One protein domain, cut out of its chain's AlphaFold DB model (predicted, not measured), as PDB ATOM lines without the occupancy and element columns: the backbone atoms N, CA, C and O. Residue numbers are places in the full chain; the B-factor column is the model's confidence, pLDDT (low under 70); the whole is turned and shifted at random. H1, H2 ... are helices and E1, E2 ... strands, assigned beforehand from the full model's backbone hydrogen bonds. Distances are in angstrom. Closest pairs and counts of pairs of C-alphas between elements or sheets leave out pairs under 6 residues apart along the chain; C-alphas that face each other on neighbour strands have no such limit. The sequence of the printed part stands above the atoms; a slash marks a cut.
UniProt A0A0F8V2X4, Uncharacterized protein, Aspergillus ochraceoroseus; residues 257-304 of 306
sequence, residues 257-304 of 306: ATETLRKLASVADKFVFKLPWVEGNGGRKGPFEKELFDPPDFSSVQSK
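What this domain is: This is residues 257 to 304 of the 306 residues of an uncharacterized protein of Aspergillus ochraceoroseus (UniProt A0A0F8V2X4). With little regular structure, the printed part is a long, loose loop: H1 runs out along its length, the short H2 follows it and is turned across that length, residues 273 to 300 turn at the far end and fold back, and E1 lies near the start of H1. The 48 printed residues have two named helices and one named strand, in the order H1, H2, E1; only 16 are in named elements, mostly helix. It is loose, a rod of 43 by 18 by 17 A, with a radius of gyration of the C-alphas of 13.5 A.

Where its parts are: H1, residues 257 to 265, begins at C-alpha 257 (8.572, -20.965, -4.370) and is 12.6 A long. H2 is residues 269 to 272. E1, residues 301 to 303, ends at C-alpha 303 (14.553, -13.811, 5.796).

How they stand to each other: H1 and H2 meet only through their tight link. H1 and E1 are only just apart, 8.1 A at the closest C-alphas. H2 and E1 are apart. E1 pairs with no named strand. In H1 every O i to N i+4 pair is within hydrogen-bond range; H2 is too short for such a pair.

The domain as a whole: The C-alphas farthest apart, of Gly 282 and Lys 304, are 45.7 A apart. The printed part has no cut. The link from H2 to E1, 28 residues, is long. The pLDDT is under 70 at residues 280 to 283 and 303 to 304.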
ATOM      1  N   ALA A 257       8.172 -22.133  -3.592       85.94
ATOM      2  CA  ALA A 257       8.572 -20.965  -4.370       85.94
ATOM      3  C   ALA A 257       9.903 -21.217  -5.104       85.94
ATOM      4  O   ALA A 257      10.010 -20.929  -6.297       85.94
ATOM      5  N   THR A 258      10.878 -21.858  -4.450       85.88
ATOM      6  CA  THR A 258      12.165 -22.244  -5.063       85.88
ATOM      7  C   THR A 258      11.984 -23.213  -6.235       85.88
ATOM      8  O   THR A 258      12.612 -23.037  -7.274       85.88
ATOM      9  N   GLU A 259      11.081 -24.193  -6.150       87.88
ATOM     10  CA  GLU A 259      10.781 -25.085  -7.282       87.88
ATOM     11  C   GLU A 259      10.164 -24.342  -8.483       87.88
ATOM     12  O   GLU A 259      10.389 -24.713  -9.636       87.88
ATOM     13  N   THR A 260       9.431 -23.252  -8.244       88.25
ATOM     14  CA  THR A 260       8.912 -22.392  -9.321       88.25
ATOM     15  C   THR A 260      10.038 -21.600  -9.994       88.25
ATOM     16  O   THR A 260      10.094 -21.526 -11.223       88.25
ATOM     17  N   LEU A 261      10.985 -21.073  -9.214       88.81
ATOM     18  CA  LEU A 261      12.154 -20.361  -9.741       88.81
ATOM     19  C   LEU A 261      13.145 -21.299 -10.456       88.81
ATOM     20  O   LEU A 261      13.667 -20.949 -11.514       88.81
ATOM     21  N   ARG A 262      13.331 -22.528  -9.965       86.94
ATOM     22  CA  ARG A 262      14.113 -23.590 -10.624       86.94
ATOM     23  C   ARG A 262      13.549 -23.952 -12.001       86.94
ATOM     24  O   ARG A 262      14.306 -24.128 -12.957       86.94
ATOM     25  N   LYS A 263      12.217 -24.017 -12.128       89.19
ATOM     26  CA  LYS A 263      11.537 -24.190 -13.422       89.19
ATOM     27  C   LYS A 263      11.759 -23.007 -14.369       89.19
ATOM     28  O   LYS A 263      11.833 -23.234 -15.570       89.19
ATOM     29  N   LEU A 264      11.886 -21.779 -13.862       89.12
ATOM     30  CA  LEU A 264      12.250 -20.614 -14.677       89.12
ATOM     31  C   LEU A 264      13.720 -20.678 -15.126       89.12
ATOM     32  O   LEU A 264      13.998 -20.485 -16.309       89.12
ATOM     33  N   ALA A 265      14.647 -21.018 -14.224       88.19
ATOM     34  CA  ALA A 265      16.075 -21.155 -14.528       88.19
ATOM     35  C   ALA A 265      16.343 -22.176 -15.650       88.19
ATOM     36  O   ALA A 265      17.096 -21.886 -16.581       88.19
ATOM     37  N   SER A 266      15.670 -23.334 -15.632       87.62
ATOM     38  CA  SER A 266      15.857 -24.395 -16.639       87.62
ATOM     39  C   SER A 266      15.358 -24.048 -18.051       87.62
ATOM     40  O   SER A 266      15.642 -24.775 -19.005       87.62
ATOM     41  N   VAL A 267      14.648 -22.926 -18.218       88.94
ATOM     42  CA  VAL A 267      14.230 -22.389 -19.525       88.94
ATOM     43  C   VAL A 267      14.760 -20.978 -19.805       88.94
ATOM     44  O   VAL A 267      14.477 -20.440 -20.874       88.94
ATOM     45  N   ALA A 268      15.534 -20.383 -18.894       89.19
ATOM     46  CA  ALA A 268      15.960 -18.986 -18.968       89.19
ATOM     47  C   ALA A 268      16.783 -18.662 -20.231       89.19
ATOM     48  O   ALA A 268      16.527 -17.641 -20.865       89.19
ATOM     49  N   ASP A 269      17.661 -19.562 -20.690       86.06
ATOM     50  CA  ASP A 269      18.401 -19.405 -21.957       86.06
ATOM     51  C   ASP A 269      17.467 -19.205 -23.176       86.06
ATOM     52  O   ASP A 269      17.735 -18.392 -24.058       86.06
ATOM     53  N   LYS A 270      16.277 -19.828 -23.180       86.88
ATOM     54  CA  LYS A 270      15.258 -19.643 -24.237       86.88
ATOM     55  C   LYS A 270      14.584 -18.266 -24.194       86.88
ATOM     56  O   LYS A 270      13.932 -17.871 -25.163       86.88
ATOM     57  N   PHE A 271      14.695 -17.553 -23.073       88.12
ATOM     58  CA  PHE A 271      14.270 -16.162 -22.934       88.12
ATOM     59  C   PHE A 271      15.404 -15.175 -23.250       88.12
ATOM     60  O   PHE A 271      15.101 -14.097 -23.754       88.12
ATOM     61  N   VAL A 272      16.678 -15.556 -23.073       88.44
ATOM     62  CA  VAL A 272      17.843 -14.754 -23.507       88.44
ATOM     63  C   VAL A 272      17.755 -14.431 -25.003       88.44
ATOM     64  O   VAL A 272      17.867 -13.273 -25.391       88.44
ATOM     65  N   PHE A 273      17.397 -15.407 -25.846       86.94
ATOM     66  CA  PHE A 273      17.166 -15.197 -27.288       86.94
ATOM     67  C   PHE A 273      15.983 -14.271 -27.657       86.94
ATOM     68  O   PHE A 273      15.693 -14.102 -28.840       86.94
ATOM     69  N   LYS A 274      15.284 -13.675 -26.681       89.00
ATOM     70  CA  LYS A 274      14.225 -12.667 -26.890       89.00
ATOM     71  C   LYS A 274      14.634 -11.258 -26.444       89.00
ATOM     72  O   LYS A 274      13.817 -10.342 -26.523       89.00
ATOM     73  N   LEU A 275      15.857 -11.082 -25.943       90.69
ATOM     74  CA  LEU A 275      16.377  -9.791 -25.498       90.69
ATOM     75  C   LEU A 275      16.758  -8.925 -26.715       90.69
ATOM     76  O   LEU A 275      17.307  -9.450 -27.682       90.69
ATOM     77  N   PRO A 276      16.503  -7.603 -26.701       90.75
ATOM     78  CA  PRO A 276      16.630  -6.757 -27.893       90.75
ATOM     79  C   PRO A 276      18.078  -6.492 -28.345       90.75
ATOM     80  O   PRO A 276      18.275  -5.921 -29.413       90.75
ATOM     81  N   TRP A 277      19.078  -6.895 -27.555       89.19
ATOM     82  CA  TRP A 277      20.503  -6.877 -27.919       89.19
ATOM     83  C   TRP A 277      21.021  -8.219 -28.456       89.19
ATOM     84  O   TRP A 277      22.174  -8.297 -28.877       89.19
ATOM     85  N   VAL A 278      20.200  -9.275 -28.436       88.00
ATOM     86  CA  VAL A 278      20.595 -10.601 -28.914       88.00
ATOM     87  C   VAL A 278      20.310 -10.735 -30.407       88.00
ATOM     88  O   VAL A 278      19.184 -10.558 -30.867       88.00
ATOM     89  N   GLU A 279      21.341 -11.103 -31.168       81.19
ATOM     90  CA  GLU A 279      21.297 -11.306 -32.624       81.19
ATOM     91  C   GLU A 279      20.593 -12.631 -32.983       81.19
ATOM     92  O   GLU A 279      21.186 -13.578 -33.500       81.19
ATOM     93  N   GLY A 280      19.301 -12.716 -32.651       65.25
ATOM     94  CA  GLY A 280      18.490 -13.933 -32.651       65.25
ATOM     95  C   GLY A 280      18.164 -14.516 -34.029       65.25
ATOM     96  O   GLY A 280      17.009 -14.503 -34.442       65.25
ATOM     97  N   ASN A 281      19.155 -15.097 -34.708       58.16
ATOM     98  CA  ASN A 281      18.973 -16.006 -35.846       58.16
ATOM     99  C   ASN A 281      20.093 -17.067 -35.878       58.16
ATOM    100  O   ASN A 281      21.174 -16.827 -36.408       58.16
ATOM    101  N   GLY A 282      19.823 -18.268 -35.350       57.03
ATOM    102  CA  GLY A 282      20.701 -19.436 -35.546       57.03
ATOM    103  C   GLY A 282      21.717 -19.750 -34.436       57.03
ATOM    104  O   GLY A 282      22.799 -20.245 -34.731       57.03
ATOM    105  N   GLY A 283      21.384 -19.509 -33.163       68.12
ATOM    106  CA  GLY A 283      22.114 -20.095 -32.023       68.12
ATOM    107  C   GLY A 283      23.370 -19.351 -31.549       68.12
ATOM    108  O   GLY A 283      24.009 -19.801 -30.603       68.12
ATOM    109  N   ARG A 284      23.703 -18.200 -32.142       75.19
ATOM    110  CA  ARG A 284      24.647 -17.226 -31.564       75.19
ATOM    111  C   ARG A 284      23.863 -16.111 -30.871       75.19
ATOM    112  O   ARG A 284      22.745 -15.812 -31.278       75.19
ATOM    113  N   LYS A 285      24.438 -15.516 -29.822       84.38
ATOM    114  CA  LYS A 285      23.761 -14.502 -28.992       84.38
ATOM    115  C   LYS A 285      24.154 -13.050 -29.312       84.38
ATOM    116  O   LYS A 285      23.582 -12.131 -28.743       84.38
ATOM    117  N   GLY A 286      25.080 -12.838 -30.247       85.62
ATOM    118  CA  GLY A 286      25.682 -11.527 -30.517       85.62
ATOM    119  C   GLY A 286      26.776 -11.150 -29.503       85.62
ATOM    120  O   GLY A 286      27.034 -11.909 -28.568       85.62
ATOM    121  N   PRO A 287      27.452 -10.001 -29.681       89.25
ATOM    122  CA  PRO A 287      28.611  -9.605 -28.872       89.25
ATOM    123  C   PRO A 287      28.258  -8.994 -27.502       89.25
ATOM    124  O   PRO A 287      29.153  -8.762 -26.694       89.25
ATOM    125  N   PHE A 288      26.977  -8.718 -27.238       89.12
ATOM    126  CA  PHE A 288      26.495  -8.068 -26.010       89.12
ATOM    127  C   PHE A 288      25.935  -9.045 -24.963       89.12
ATOM    128  O   PHE A 288      25.347  -8.615 -23.975       89.12
ATOM    129  N   GLU A 289      26.098 -10.352 -25.170       89.12
ATOM    130  CA  GLU A 289      25.511 -11.395 -24.329       89.12
ATOM    131  C   GLU A 289      26.497 -12.554 -24.117       89.12
ATOM    132  O   GLU A 289      27.340 -12.834 -24.972       89.12
ATOM    133  N   LYS A 290      26.415 -13.247 -22.974       84.88
ATOM    134  CA  LYS A 290      27.342 -14.344 -22.650       84.88
ATOM    135  C   LYS A 290      27.089 -15.560 -23.543       84.88
ATOM    136  O   LYS A 290      25.981 -16.100 -23.568       84.88
ATOM    137  N   GLU A 291      28.136 -16.034 -24.222       82.31
ATOM    138  CA  GLU A 291      28.076 -17.227 -25.080       82.31
ATOM    139  C   GLU A 291      27.573 -18.451 -24.293       82.31
ATOM    140  O   GLU A 291      26.508 -19.006 -24.586       82.31
ATOM    141  N   LEU A 292      28.301 -18.812 -23.230       81.62
ATOM    142  CA  LEU A 292      27.911 -19.848 -22.277       81.62
ATOM    143  C   LEU A 292      26.835 -19.320 -21.321       81.62
ATOM    144  O   LEU A 292      27.045 -18.334 -20.615       81.62
ATOM    145  N   PHE A 293      25.700 -20.019 -21.269       79.88
ATOM    146  CA  PHE A 293      24.692 -19.828 -20.231       79.88
ATOM    147  C   PHE A 293      24.963 -20.787 -19.072       79.88
ATOM    148  O   PHE A 293      24.769 -21.994 -19.209       79.88
ATOM    149  N   ASP A 294      25.396 -20.238 -17.941       76.56
ATOM    150  CA  ASP A 294      25.428 -20.945 -16.662       76.56
ATOM    151  C   ASP A 294      24.126 -20.609 -15.907       76.56
ATOM    152  O   ASP A 294      23.886 -19.426 -15.635       76.56
ATOM    153  N   PRO A 295      23.228 -21.580 -15.645       73.69
ATOM    154  CA  PRO A 295      21.953 -21.301 -14.998       73.69
ATOM    155  C   PRO A 295      22.168 -20.801 -13.558       73.69
ATOM    156  O   PRO A 295      22.752 -21.522 -12.743       73.69
ATOM    157  N   PRO A 296      21.666 -19.603 -13.196       77.25
ATOM    158  CA  PRO A 296      21.720 -19.140 -11.816       77.25
ATOM    159  C   PRO A 296      20.916 -20.082 -10.913       77.25
ATOM    160  O   PRO A 296      19.853 -20.572 -11.302       77.25
ATOM    161  N   ASP A 297      21.408 -20.307  -9.693       78.06
ATOM    162  CA  ASP A 297      20.581 -20.930  -8.660       78.06
ATOM    163  C   ASP A 297      19.650 -19.857  -8.089       78.06
ATOM    164  O   ASP A 297      20.098 -18.778  -7.700       78.06
ATOM    165  N   PHE A 298      18.349 -20.134  -8.086       77.75
ATOM    166  CA  PHE A 298      17.329 -19.210  -7.607       77.75
ATOM    167  C   PHE A 298      16.557 -19.859  -6.461       77.75
ATOM    168  O   PHE A 298      15.572 -20.568  -6.681       77.75
ATOM    169  N   SER A 299      16.974 -19.561  -5.232       71.25
ATOM    170  CA  SER A 299      16.215 -19.888  -4.026       71.25
ATOM    171  C   SER A 299      15.326 -18.719  -3.610       71.25
ATOM    172  O   SER A 299      15.766 -17.574  -3.541       71.25
ATOM    173  N   SER A 300      14.059 -19.004  -3.306       77.38
ATOM    174  CA  SER A 300      13.168 -18.039  -2.660       77.38
ATOM    175  C   SER A 300      13.335 -18.187  -1.155       77.38
ATOM    176  O   SER A 300      12.952 -19.214  -0.599       77.38
ATOM    177  N   VAL A 301      13.954 -17.206  -0.500       78.06
ATOM    178  CA  VAL A 301      14.306 -17.295   0.924       78.06
ATOM    179  C   VAL A 301      13.381 -16.471   1.810       78.06
ATOM    180  O   VAL A 301      13.107 -15.301   1.547       78.06
ATOM    181  N   GLN A 302      12.938 -17.072   2.911       73.56
ATOM    182  CA  GLN A 302      12.295 -16.357   4.007       73.56
ATOM    183  C   GLN A 302      13.399 -15.808   4.921       73.56
ATOM    184  O   GLN A 302      14.121 -16.577   5.560       73.56
ATOM    185  N   SER A 303      13.564 -14.482   4.943       66.69
ATOM    186  CA  SER A 303      14.553 -13.811   5.796       66.69
ATOM    187  C   SER A 303      14.170 -13.945   7.269       66.69
ATOM    188  O   SER A 303      13.052 -13.592   7.658       66.69
ATOM    189  N   LYS A 304      15.093 -14.440   8.101       57.16
ATOM    190  CA  LYS A 304      14.880 -14.523   9.548       57.16
ATOM    191  C   LYS A 304      15.242 -13.211  10.241       57.16
ATOM    192  O   LYS A 304      16.381 -13.001  10.649       57.16
TER     193      LYS A 304